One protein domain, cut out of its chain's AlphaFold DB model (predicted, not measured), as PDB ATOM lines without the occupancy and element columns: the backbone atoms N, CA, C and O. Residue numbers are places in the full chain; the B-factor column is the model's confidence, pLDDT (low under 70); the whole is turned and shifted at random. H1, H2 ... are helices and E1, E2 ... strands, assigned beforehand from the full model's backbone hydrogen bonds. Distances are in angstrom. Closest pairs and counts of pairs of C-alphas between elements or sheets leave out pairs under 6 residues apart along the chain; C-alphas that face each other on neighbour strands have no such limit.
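AT A GLANCE: This is residues 150 to 236 of the 238 residues of an uncharacterized protein of Corynebacterium spheniscorum (UniProt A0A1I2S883). A strongly twisted sheet of four strands, E1 to E4, curls round one helix, H1, which covers its concave face, while a tail of residues 231 to 236 sticks out. The 87 printed residues hold one named helix and then four named strands; the sheet's order is E1, E2, E3, E4, antiparallel throughout, and the class is mixed, helices and strands. The whole is compact, with a radius of gyration of the C-alphas of 13.1 A and spans of 41 by 29 by 21 A.

IN THESE COORDINATES: In the sheet, E1 is residues 185 to 192, 21.4 A long; E2 is residues 200 to 208, 24.8 A; E3 is residues 212 to 217, 17.1 A; and E4 is residues 223 to 228, 16.8 A, ending at C-alpha 228 (165.714, 169.514, 300.473). H1, residues 158 to 173, is 22.6 A long and begins at C-alpha 158 (170.607, 179.907, 287.715).

HOW THE PARTS SIT: The strands form a meander, each the antiparallel neighbour of the one before, in three hairpins. Within hydrogen-bond range are N 189 and O 203 of E1 and E2, 2.8 A; N 206 and O 214 of E2 and E3, 2.8 A; and N 213 and O 226 of E3 and E4, 2.7 A. Edge strands E1 and E4 are apart. H1 is on the sheet, in two layers, a helix on one face of a sheet. Its closest C-alphas to E4 are those of Ala 161 and Val 224, 5.5 A; to E1, those of Thr 164 and Val 191, 6.1 A. In H1 every O i to N i+4 pair is within hydrogen-bond range. Residues 150 to 151 pair antiparallel with residues 224 to 225 of E4.

THE WHOLE: The C-alphas of Asp 197 and Asp 236, the two farthest apart, are 42.6 A apart. The printed part has no cut. The link from H1 to E1, 11 residues, is long. The model's pLDDT is under 70 at residues 178 to 185, 194 to 198 and 209.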
ATOM      1  N   PHE A 150     168.449 177.852 294.569       88.50
ATOM      2  CA  PHE A 150     168.422 179.309 294.494       88.50
ATOM      3  C   PHE A 150     169.809 179.865 294.189       88.50
ATOM      4  O   PHE A 150     170.816 179.422 294.748       88.50
ATOM      5  N   ALA A 151     169.841 180.890 293.346       90.12
ATOM      6  CA  ALA A 151     170.990 181.766 293.206       90.12
ATOM      7  C   ALA A 151     170.916 182.814 294.318       90.12
ATOM      8  O   ALA A 151     169.936 183.548 294.406       90.12
ATOM      9  N   GLY A 152     171.914 182.853 295.194       87.56
ATOM     10  CA  GLY A 152     171.904 183.645 296.422       87.56
ATOM     11  C   GLY A 152     172.348 185.097 296.263       87.56
ATOM     12  O   GLY A 152     172.142 185.895 297.173       87.56
ATOM     13  N   ASN A 153     172.951 185.460 295.130       84.81
ATOM     14  CA  ASN A 153     173.378 186.825 294.831       84.81
ATOM     15  C   ASN A 153     173.262 187.129 293.322       84.81
ATOM     16  O   ASN A 153     172.974 186.243 292.522       84.81
ATOM     17  N   GLN A 154     173.492 188.387 292.929       84.38
ATOM     18  CA  GLN A 154     173.356 188.834 291.531       84.38
ATOM     19  C   GLN A 154     174.429 188.267 290.591       84.38
ATOM     20  O   GLN A 154     174.225 188.219 289.382       84.38
ATOM     21  N   SER A 155     175.569 187.858 291.144       84.75
ATOM     22  CA  SER A 155     176.690 187.281 290.397       84.75
ATOM     23  C   SER A 155     176.495 185.793 290.106       84.75
ATOM     24  O   SER A 155     177.187 185.237 289.258       84.75
ATOM     25  N   THR A 156     175.546 185.148 290.784       87.88
ATOM     26  CA  THR A 156     175.240 183.731 290.618       87.88
ATOM     27  C   THR A 156     174.116 183.568 289.605       87.88
ATOM     28  O   THR A 156     172.992 184.003 289.844       87.88
ATOM     29  N   SER A 157     174.391 182.911 288.479       89.69
ATOM     30  CA  SER A 157     173.336 182.563 287.528       89.69
ATOM     31  C   SER A 157     172.571 181.314 287.977       89.69
ATOM     32  O   SER A 157     173.083 180.457 288.705       89.69
ATOM     33  N   CYS A 158     171.345 181.145 287.479       88.69
ATOM     34  CA  CYS A 158     170.607 179.907 287.715       88.69
ATOM     35  C   CYS A 158     171.225 178.678 287.049       88.69
ATOM     36  O   CYS A 158     171.010 177.563 287.529       88.69
ATOM     37  N   PHE A 159     172.004 178.855 285.981       90.12
ATOM     38  CA  PHE A 159     172.752 177.757 285.382       90.12
ATOM     39  C   PHE A 159     173.849 177.276 286.341       90.12
ATOM     40  O   PHE A 159     173.878 176.092 286.690       90.12
ATOM     41  N   PHE A 160     174.651 178.204 286.873       89.94
ATOM     42  CA  PHE A 160     175.665 177.914 287.886       89.94
ATOM     43  C   PHE A 160     175.072 177.252 289.126       89.94
ATOM     44  O   PHE A 160     175.581 176.237 289.608       89.94
ATOM     45  N   ALA A 161     173.971 177.807 289.640       90.31
ATOM     46  CA  ALA A 161     173.320 177.317 290.847       90.31
ATOM     47  C   ALA A 161     172.836 175.870 290.679       90.31
ATOM     48  O   ALA A 161     173.123 175.015 291.517       90.31
ATOM     49  N   ARG A 162     172.169 175.557 289.557       89.94
ATOM     50  CA  ARG A 162     171.716 174.191 289.241       89.94
ATOM     51  C   ARG A 162     172.883 173.219 289.086       89.94
ATOM     52  O   ARG A 162     172.813 172.095 289.584       89.94
ATOM     53  N   ARG A 163     173.968 173.646 288.434       90.44
ATOM     54  CA  ARG A 163     175.174 172.826 288.263       90.44
ATOM     55  C   ARG A 163     175.856 172.538 289.598       90.44
ATOM     56  O   ARG A 163     176.207 171.392 289.866       90.44
ATOM     57  N   THR A 164     175.978 173.556 290.446       89.94
ATOM     58  CA  THR A 164     176.493 173.427 291.816       89.94
ATOM     59  C   THR A 164     175.652 172.434 292.610       89.94
ATOM     60  O   THR A 164     176.208 171.519 293.207       89.94
ATOM     61  N   ALA A 165     174.320 172.541 292.549       90.00
ATOM     62  CA  ALA A 165     173.420 171.621 293.240       90.00
ATOM     63  C   ALA A 165     173.584 170.167 292.777       90.00
ATOM     64  O   ALA A 165     173.631 169.254 293.595       90.00
ATOM     65  N   MET A 166     173.740 169.936 291.472       89.38
ATOM     66  CA  MET A 166     173.998 168.600 290.932       89.38
ATOM     67  C   MET A 166     175.324 168.011 291.431       89.38
ATOM     68  O   MET A 166     175.365 166.842 291.820       89.38
ATOM     69  N   LEU A 167     176.399 168.805 291.420       88.81
ATOM     70  CA  LEU A 167     177.711 168.371 291.907       88.81
ATOM     71  C   LEU A 167     177.697 168.130 293.417       88.81
ATOM     72  O   LEU A 167     178.278 167.151 293.873       88.81
ATOM     73  N   PHE A 168     176.979 168.960 294.170       87.94
ATOM     74  CA  PHE A 168     176.769 168.778 295.601       87.94
ATOM     75  C   PHE A 168     176.051 167.457 295.900       87.94
ATOM     76  O   PHE A 168     176.578 166.635 296.646       87.94
ATOM     77  N   SER A 169     174.913 167.182 295.250       85.44
ATOM     78  CA  SER A 169     174.191 165.913 295.426       85.44
ATOM     79  C   SER A 169     175.031 164.698 295.032       85.44
ATOM     80  O   SER A 169     174.951 163.652 295.676       85.44
ATOM     81  N   LYS A 170     175.858 164.814 293.984       86.44
ATOM     82  CA  LYS A 170     176.802 163.757 293.602       86.44
ATOM     83  C   LYS A 170     177.846 163.529 294.699       86.44
ATOM     84  O   LYS A 170     178.006 162.396 295.138       86.44
ATOM     85  N   ALA A 171     178.483 164.595 295.178       84.81
ATOM     86  CA  ALA A 171     179.512 164.526 296.210       84.81
ATOM     87  C   ALA A 171     178.982 163.976 297.545       84.81
ATOM     88  O   ALA A 171     179.692 163.229 298.216       84.81
ATOM     89  N   LEU A 172     177.729 164.282 297.903       83.31
ATOM     90  CA  LEU A 172     177.041 163.671 299.044       83.31
ATOM     91  C   LEU A 172     176.884 162.156 298.878       83.31
ATOM     92  O   LEU A 172     177.247 161.399 299.774       83.31
ATOM     93  N   ARG A 173     176.368 161.701 297.729       83.44
ATOM     94  CA  ARG A 173     176.164 160.264 297.460       83.44
ATOM     95  C   ARG A 173     177.474 159.482 297.407       83.44
ATOM     96  O   ARG A 173     177.503 158.325 297.806       83.44
ATOM     97  N   GLU A 174     178.537 160.110 296.916       84.06
ATOM     98  CA  GLU A 174     179.871 159.509 296.819       84.06
ATOM     99  C   GLU A 174     180.663 159.592 298.137       84.06
ATOM    100  O   GLU A 174     181.775 159.076 298.209       84.06
ATOM    101  N   GLY A 175     180.111 160.218 299.186       80.62
ATOM    102  CA  GLY A 175     180.785 160.366 300.481       80.62
ATOM    103  C   GLY A 175     182.022 161.268 300.433       80.62
ATOM    104  O   GLY A 175     182.891 161.164 301.294       80.62
ATOM    105  N   ILE A 176     182.117 162.137 299.422       78.19
ATOM    106  CA  ILE A 176     183.236 163.074 299.234       78.19
ATOM    107  C   ILE A 176     183.153 164.212 300.255       78.19
ATOM    108  O   ILE A 176     184.177 164.703 300.730       78.19
ATOM    109  N   LEU A 177     181.937 164.645 300.591       78.44
ATOM    110  CA  LEU A 177     181.722 165.657 301.618       78.44
ATOM    111  C   LEU A 177     181.731 164.990 302.996       78.44
ATOM    112  O   LEU A 177     180.967 164.060 303.256       78.44
ATOM    113  N   GLY A 178     182.612 165.465 303.874       65.69
ATOM    114  CA  GLY A 178     182.761 164.933 305.221       65.69
ATOM    115  C   GLY A 178     181.759 165.566 306.180       65.69
ATOM    116  O   GLY A 178     181.522 166.772 306.140       65.69
ATOM    117  N   SER A 179     181.191 164.762 307.077       68.06
ATOM    118  CA  SER A 179     180.472 165.292 308.235       68.06
ATOM    119  C   SER A 179     181.483 165.706 309.302       68.06
ATOM    120  O   SER A 179     182.392 164.941 309.633       68.06
ATOM    121  N   ASN A 180     181.361 166.924 309.818       65.50
ATOM    122  CA  ASN A 180     182.157 167.352 310.962       65.50
ATOM    123  C   ASN A 180     181.549 166.830 312.282       65.50
ATOM    124  O   ASN A 180     180.501 166.188 312.308       65.50
ATOM    125  N   SER A 181     182.201 167.118 313.409       48.59
ATOM    126  CA  SER A 181     181.744 166.691 314.742       48.59
ATOM    127  C   SER A 181     180.376 167.245 315.160       48.59
ATOM    128  O   SER A 181     179.804 166.766 316.134       48.59
ATOM    129  N   GLU A 182     179.856 168.246 314.452       60.53
ATOM    130  CA  GLU A 182     178.540 168.850 314.683       60.53
ATOM    131  C   GLU A 182     177.466 168.271 313.745       60.53
ATOM    132  O   GLU A 182     176.330 168.742 313.736       60.53
ATOM    133  N   GLY A 183     177.808 167.250 312.950       57.94
ATOM    134  CA  GLY A 183     176.909 166.659 311.960       57.94
ATOM    135  C   GLY A 183     176.750 167.502 310.693       57.94
ATOM    136  O   GLY A 183     175.988 167.122 309.808       57.94
ATOM    137  N   LEU A 184     177.466 168.625 310.576       62.78
ATOM    138  CA  LEU A 184     177.399 169.511 309.418       62.78
ATOM    139  C   LEU A 184     178.224 168.891 308.294       62.78
ATOM    140  O   LEU A 184     179.417 168.620 308.461       62.78
ATOM    141  N   ILE A 185     177.589 168.667 307.148       69.31
ATOM    142  CA  ILE A 185     178.291 168.184 305.967       69.31
ATOM    143  C   ILE A 185     179.017 169.362 305.336       69.31
ATOM    144  O   ILE A 185     178.373 170.323 304.915       69.31
ATOM    145  N   ALA A 186     180.346 169.288 305.293       72.69
ATOM    146  CA  ALA A 186     181.192 170.331 304.745       72.69
ATOM    147  C   ALA A 186     182.220 169.775 303.758       72.69
ATOM    148  O   ALA A 186     182.766 168.683 303.923       72.69
ATOM    149  N   GLY A 187     182.513 170.552 302.722       73.69
ATOM    150  CA  GLY A 187     183.577 170.218 301.787       73.69
ATOM    151  C   GLY A 187     183.651 171.168 300.607       73.69
ATOM    152  O   GLY A 187     182.827 172.072 300.456       73.69
ATOM    153  N   SER A 188     184.674 170.960 299.787       78.12
ATOM    154  CA  SER A 188     184.940 171.789 298.617       78.12
ATOM    155  C   SER A 188     184.475 171.100 297.340       78.12
ATOM    156  O   SER A 188     184.778 169.931 297.110       78.12
ATOM    157  N   LEU A 189     183.772 171.840 296.489       81.94
ATOM    158  CA  LEU A 189     183.392 171.426 295.142       81.94
ATOM    159  C   LEU A 189     184.130 172.284 294.122       81.94
ATOM    160  O   LEU A 189     184.200 173.501 294.270       81.94
ATOM    161  N   SER A 190     184.623 171.665 293.055       83.25
ATOM    162  CA  SER A 190     185.094 172.386 291.874       83.25
ATOM    163  C   SER A 190     183.959 172.451 290.858       83.25
ATOM    164  O   SER A 190     183.632 171.453 290.215       83.25
ATOM    165  N   VAL A 191     183.337 173.620 290.734       81.25
ATOM    166  CA  VAL A 191     182.226 173.862 289.811       81.25
ATOM    167  C   VAL A 191     182.763 174.603 288.590       81.25
ATOM    168  O   VAL A 191     183.357 175.665 288.753       81.25
ATOM    169  N   PRO A 192     182.581 174.099 287.363       80.75
ATOM    170  CA  PRO A 192     182.988 174.851 286.184       80.75
ATOM    171  C   PRO A 192     182.168 176.139 286.074       80.75
ATOM    172  O   PRO A 192     180.942 176.096 286.213       80.75
ATOM    173  N   GLY A 193     182.854 177.257 285.845       74.25
ATOM    174  CA  GLY A 193     182.240 178.573 285.720       74.25
ATOM    175  C   GLY A 193     181.270 178.682 284.545       74.25
ATOM    176  O   GLY A 193     181.238 177.840 283.643       74.25
ATOM    177  N   ASP A 194     180.467 179.743 284.573       67.56
ATOM    178  CA  ASP A 194     179.451 180.009 283.546       67.56
ATOM    179  C   ASP A 194     180.057 180.520 282.239       67.56
ATOM    180  O   ASP A 194     179.472 180.366 281.168       67.56
ATOM    181  N   LEU A 195     181.233 181.145 282.328       60.28
ATOM    182  CA  LEU A 195     181.976 181.640 281.180       60.28
ATOM    183  C   LEU A 195     183.130 180.690 280.873       60.28
ATOM    184  O   LEU A 195     183.807 180.215 281.784       60.28
ATOM    185  N   ALA A 196     183.384 180.473 279.580       54.81
ATOM    186  CA  ALA A 196     184.453 179.602 279.088       54.81
ATOM    187  C   ALA A 196     185.835 179.929 279.695       54.81
ATOM    188  O   ALA A 196     186.665 179.036 279.838       54.81
ATOM    189  N   ASP A 197     186.039 181.179 280.128       57.16
ATOM    190  CA  ASP A 197     187.307 181.677 280.666       57.16
ATOM    191  C   ASP A 197     187.399 181.645 282.204       57.16
ATOM    192  O   ASP A 197     188.457 181.921 282.763       57.16
ATOM    193  N   GLN A 198     186.313 181.320 282.920       64.06
ATOM    194  CA  GLN A 198     186.288 181.351 284.392       64.06
ATOM    195  C   GLN A 198     186.893 180.101 285.054       64.06
ATOM    196  O   GLN A 198     187.102 180.098 286.266       64.06
ATOM    197  N   GLY A 199     187.205 179.052 284.287       77.44
ATOM    198  CA  GLY A 199     187.814 177.831 284.819       77.44
ATOM    199  C   GLY A 199     186.953 177.131 285.883       77.44
ATOM    200  O   GLY A 199     185.723 177.175 285.838       77.44
ATOM    201  N   LEU A 200     187.600 176.434 286.823       81.81
ATOM    202  CA  LEU A 200     186.937 175.789 287.960       81.81
ATOM    203  C   LEU A 200     186.843 176.760 289.143       81.81
ATOM    204  O   LEU A 200     187.857 177.257 289.628       81.81
ATOM    205  N   ILE A 201     185.632 176.967 289.649       81.88
ATOM    206  CA  ILE A 201     185.341 177.755 290.846       81.88
ATOM    207  C   ILE A 201     185.279 176.810 292.044       81.88
ATOM    208  O   ILE A 201     184.492 175.861 292.066       81.88
ATOM    209  N   ALA A 202     186.114 177.070 293.050       84.62
ATOM    210  CA  ALA A 202     186.077 176.345 294.312       84.62
ATOM    211  C   ALA A 202     184.938 176.877 295.194       84.62
ATOM    212  O   ALA A 202     184.918 178.053 295.560       84.62
ATOM    213  N   MET A 203     184.009 175.994 295.552       86.56
ATOM    214  CA  MET A 203     182.853 176.283 296.396       86.56
ATOM    215  C   MET A 203     182.977 175.514 297.707       86.56
ATOM    216  O   MET A 203     183.148 174.301 297.681       86.56
ATOM    217  N   SER A 204     182.858 176.189 298.844       87.62
ATOM    218  CA  SER A 204     182.679 175.560 300.149       87.62
ATOM    219  C   SER A 204     181.192 175.379 300.405       87.62
ATOM    220  O   SER A 204     180.454 176.360 300.454       87.62
ATOM    221  N   CYS A 205     180.753 174.136 300.571       88.56
ATOM    222  CA  CYS A 205     179.369 173.818 300.897       88.56
ATOM    223  C   CYS A 205     179.233 173.438 302.365       88.56
ATOM    224  O   CYS A 205     180.115 172.779 302.907       88.56
ATOM    225  N   GLN A 206     178.125 173.837 302.980       86.06
ATOM    226  CA  GLN A 206     177.760 173.487 304.342       86.06
ATOM    227  C   GLN A 206     176.269 173.163 304.414       86.06
ATOM    228  O   GLN A 206     175.436 174.000 304.058       86.06
ATOM    229  N   GLU A 207     175.926 171.974 304.902       83.62
ATOM    230  CA  GLU A 207     174.549 171.644 305.271       83.62
ATOM    231  C   GLU A 207     174.226 172.209 306.656       83.62
ATOM    232  O   GLU A 207     174.996 172.054 307.596       83.62
ATOM    233  N   SER A 208     173.092 172.888 306.770       73.44
ATOM    234  CA  SER A 208     172.535 173.435 308.003       73.44
ATOM    235  C   SER A 208     171.374 172.568 308.492       73.44
ATOM    236  O   SER A 208     170.737 171.848 307.720       73.44
ATOM    237  N   SER A 209     171.077 172.650 309.790       65.75
ATOM    238  CA  SER A 209     169.939 171.949 310.387       65.75
ATOM    239  C   SER A 209     168.638 172.303 309.655       65.75
ATOM    240  O   SER A 209     168.293 173.481 309.562       65.75
ATOM    241  N   GLY A 210     167.916 171.291 309.168       70.19
ATOM    242  CA  GLY A 210     166.659 171.471 308.428       70.19
ATOM    243  C   GLY A 210     166.745 171.205 306.923       70.19
ATOM    244  O   GLY A 210     165.839 171.601 306.200       70.19
ATOM    245  N   GLY A 211     167.806 170.549 306.438       77.88
ATOM    246  CA  GLY A 211     167.910 170.122 305.034       77.88
ATOM    247  C   GLY A 211     168.250 171.251 304.059       77.88
ATOM    248  O   GLY A 211     168.103 171.089 302.848       77.88
ATOM    249  N   ARG A 212     168.707 172.402 304.567       84.75
ATOM    250  CA  ARG A 212     169.223 173.505 303.752       84.75
ATOM    251  C   ARG A 212     170.737 173.419 303.687       84.75
ATOM    252  O   ARG A 212     171.396 173.441 304.719       84.75
ATOM    253  N   SER A 213     171.291 173.441 302.489       88.19
ATOM    254  CA  SER A 213     172.719 173.555 302.228       88.19
ATOM    255  C   SER A 213     173.055 174.897 301.592       88.19
ATOM    256  O   SER A 213     172.333 175.393 300.726       88.19
ATOM    257  N   THR A 214     174.160 175.492 302.029       90.19
ATOM    258  CA  THR A 214     174.706 176.738 301.480       90.19
ATOM    259  C   THR A 214     176.063 176.452 300.869       90.19
ATOM    260  O   THR A 214     176.935 175.927 301.553       90.19
ATOM    261  N   CYS A 215     176.254 176.813 299.606       90.25
ATOM    262  CA  CYS A 215     177.537 176.731 298.924       90.25
ATOM    263  C   CYS A 215     178.013 178.134 298.556       90.25
ATOM    264  O   CYS A 215     177.291 178.865 297.878       90.25
ATOM    265  N   SER A 216     179.231 178.501 298.946       90.56
ATOM    266  CA  SER A 216     179.824 179.796 298.607       90.56
ATOM    267  C   SER A 216     181.262 179.675 298.124       90.56
ATOM    268  O   SER A 216     182.009 178.801 298.563       90.56
ATOM    269  N   SER A 217     181.671 180.566 297.226       88.69
ATOM    270  CA  SER A 217     183.083 180.719 296.872       88.69
ATOM    271  C   SER A 217     183.857 181.397 298.012       88.69
ATOM    272  O   SER A 217     183.271 182.045 298.882       88.69
ATOM    273  N   ALA A 218     185.186 181.267 298.017       83.06
ATOM    274  CA  ALA A 218     186.040 181.820 299.078       83.06
ATOM    275  C   ALA A 218     185.932 183.350 299.216       83.06
ATOM    276  O   ALA A 218     185.977 183.888 300.319       83.06
ATOM    277  N   ASP A 219     185.753 184.041 298.094       83.62
ATOM    278  CA  ASP A 219     185.521 185.484 298.002       83.62
ATOM    279  C   ASP A 219     184.033 185.872 298.126       83.62
ATOM    280  O   ASP A 219     183.698 187.050 298.026       83.62
ATOM    281  N   GLN A 220     183.139 184.896 298.324       83.00
ATOM    282  CA  GLN A 220     181.682 185.063 298.386       83.00
ATOM    283  C   GLN A 220     181.061 185.700 297.129       83.00
ATOM    284  O   GLN A 220     179.911 186.150 297.162       83.00
ATOM    285  N   SER A 221     181.789 185.714 296.007       85.00
ATOM    286  CA  SER A 221     181.263 186.187 294.724       85.00
ATOM    287  C   SER A 221     180.155 185.280 294.196       85.00
ATOM    288  O   SER A 221     179.198 185.775 293.605       85.00
ATOM    289  N   PHE A 222     180.197 183.983 294.502       87.88
ATOM    290  CA  PHE A 222     179.144 183.025 294.181       87.88
ATOM    291  C   PHE A 222     178.501 182.488 295.451       87.88
ATOM    292  O   PHE A 222     179.184 182.130 296.412       87.88
ATOM    293  N   LEU A 223     177.171 182.419 295.441       89.88
ATOM    294  CA  LEU A 223     176.372 181.951 296.564       89.88
ATOM    295  C   LEU A 223     175.189 181.147 296.038       89.88
ATOM    296  O   LEU A 223     174.378 181.656 295.271       89.88
ATOM    297  N   VAL A 224     175.079 179.894 296.464       90.75
ATOM    298  CA  VAL A 224     174.026 178.963 296.050       90.75
ATOM    299  C   VAL A 224     173.360 178.397 297.294       90.75
ATOM    300  O   VAL A 224     174.041 177.926 298.205       90.75
ATOM    301  N   PHE A 225     172.029 178.408 297.312       90.06
ATOM    302  CA  PHE A 225     171.241 177.729 298.337       90.06
ATOM    303  C   PHE A 225     170.546 176.512 297.732       90.06
ATOM    304  O   PHE A 225     170.005 176.581 296.625       90.06
ATOM    305  N   ILE A 226     170.573 175.403 298.462       89.50
ATOM    306  CA  ILE A 226     169.962 174.131 298.079       89.50
ATOM    307  C   ILE A 226     169.096 173.694 299.250       89.50
ATOM    308  O   ILE A 226     169.596 173.545 300.358       89.50
ATOM    309  N   GLU A 227     167.805 173.497 299.032       86.69
ATOM    310  CA  GLU A 227     166.869 173.109 300.084       86.69
ATOM    311  C   GLU A 227     166.203 171.793 299.736       86.69
ATOM    312  O   GLU A 227     165.490 171.699 298.736       86.69
ATOM    313  N   LYS A 228     166.406 170.788 300.582       85.44
ATOM    314  CA  LYS A 228     165.714 169.514 300.473       85.44
ATOM    315  C   LYS A 228     164.244 169.696 300.854       85.44
ATOM    316  O   LYS A 228     163.914 170.344 301.845       85.44
ATOM    317  N   ALA A 229     163.363 169.089 300.072       82.88
ATOM    318  CA  ALA A 229     161.952 168.971 300.376       82.88
ATOM    319  C   ALA A 229     161.761 168.281 301.732       82.88
ATOM    320  O   ALA A 229     162.444 167.286 302.001       82.88
ATOM    321  N   PRO A 230     160.824 168.755 302.570       81.50
ATOM    322  CA  PRO A 230     160.406 167.992 303.734       81.50
ATOM    323  C   PRO A 230     159.883 166.630 303.279       81.50
ATOM    324  O   PRO A 230     159.203 166.558 302.255       81.50
ATOM    325  N   ASP A 231     160.138 165.576 304.054       82.25
ATOM    326  CA  ASP A 231     159.789 164.204 303.656       82.25
ATOM    327  C   ASP A 231     158.291 164.050 303.321       82.25
ATOM    328  O   ASP A 231     157.939 163.347 302.385       82.25
ATOM    329  N   SER A 232     157.404 164.822 303.964       81.19
ATOM    330  CA  SER A 232     155.962 164.857 303.655       81.19
ATOM    331  C   SER A 232     155.602 165.344 302.243       81.19
ATOM    332  O   SER A 232     154.440 165.276 301.851       81.19
ATOM    333  N   HIS A 233     156.557 165.920 301.512       78.00
ATOM    334  CA  HIS A 233     156.387 166.417 300.145       78.00
ATOM    335  C   HIS A 233     157.070 165.518 299.111       78.00
ATOM    336  O   HIS A 233     156.923 165.757 297.907       78.00
ATOM    337  N   ILE A 234     157.815 164.510 299.574       81.31
ATOM    338  CA  ILE A 234     158.485 163.518 298.746       81.31
ATOM    339  C   ILE A 234     157.495 162.384 298.472       81.31
ATOM    340  O   ILE A 234     156.762 161.935 299.349       81.31
ATOM    341  N   ILE A 235     157.448 161.942 297.221       79.19
ATOM    342  CA  ILE A 235     156.615 160.825 296.794       79.19
ATOM    343  C   ILE A 235     157.306 159.534 297.234       79.19
ATOM    344  O   ILE A 235     158.311 159.128 296.644       79.19
ATOM    345  N   ASP A 236     156.747 158.889 298.251       77.88
ATOM    346  CA  ASP A 236     157.169 157.566 298.705       77.88
ATOM    347  C   ASP A 236     156.450 156.439 297.940       77.88
ATOM    348  O   ASP A 236     155.420 156.641 297.289       77.88
TER     349      ASP A 236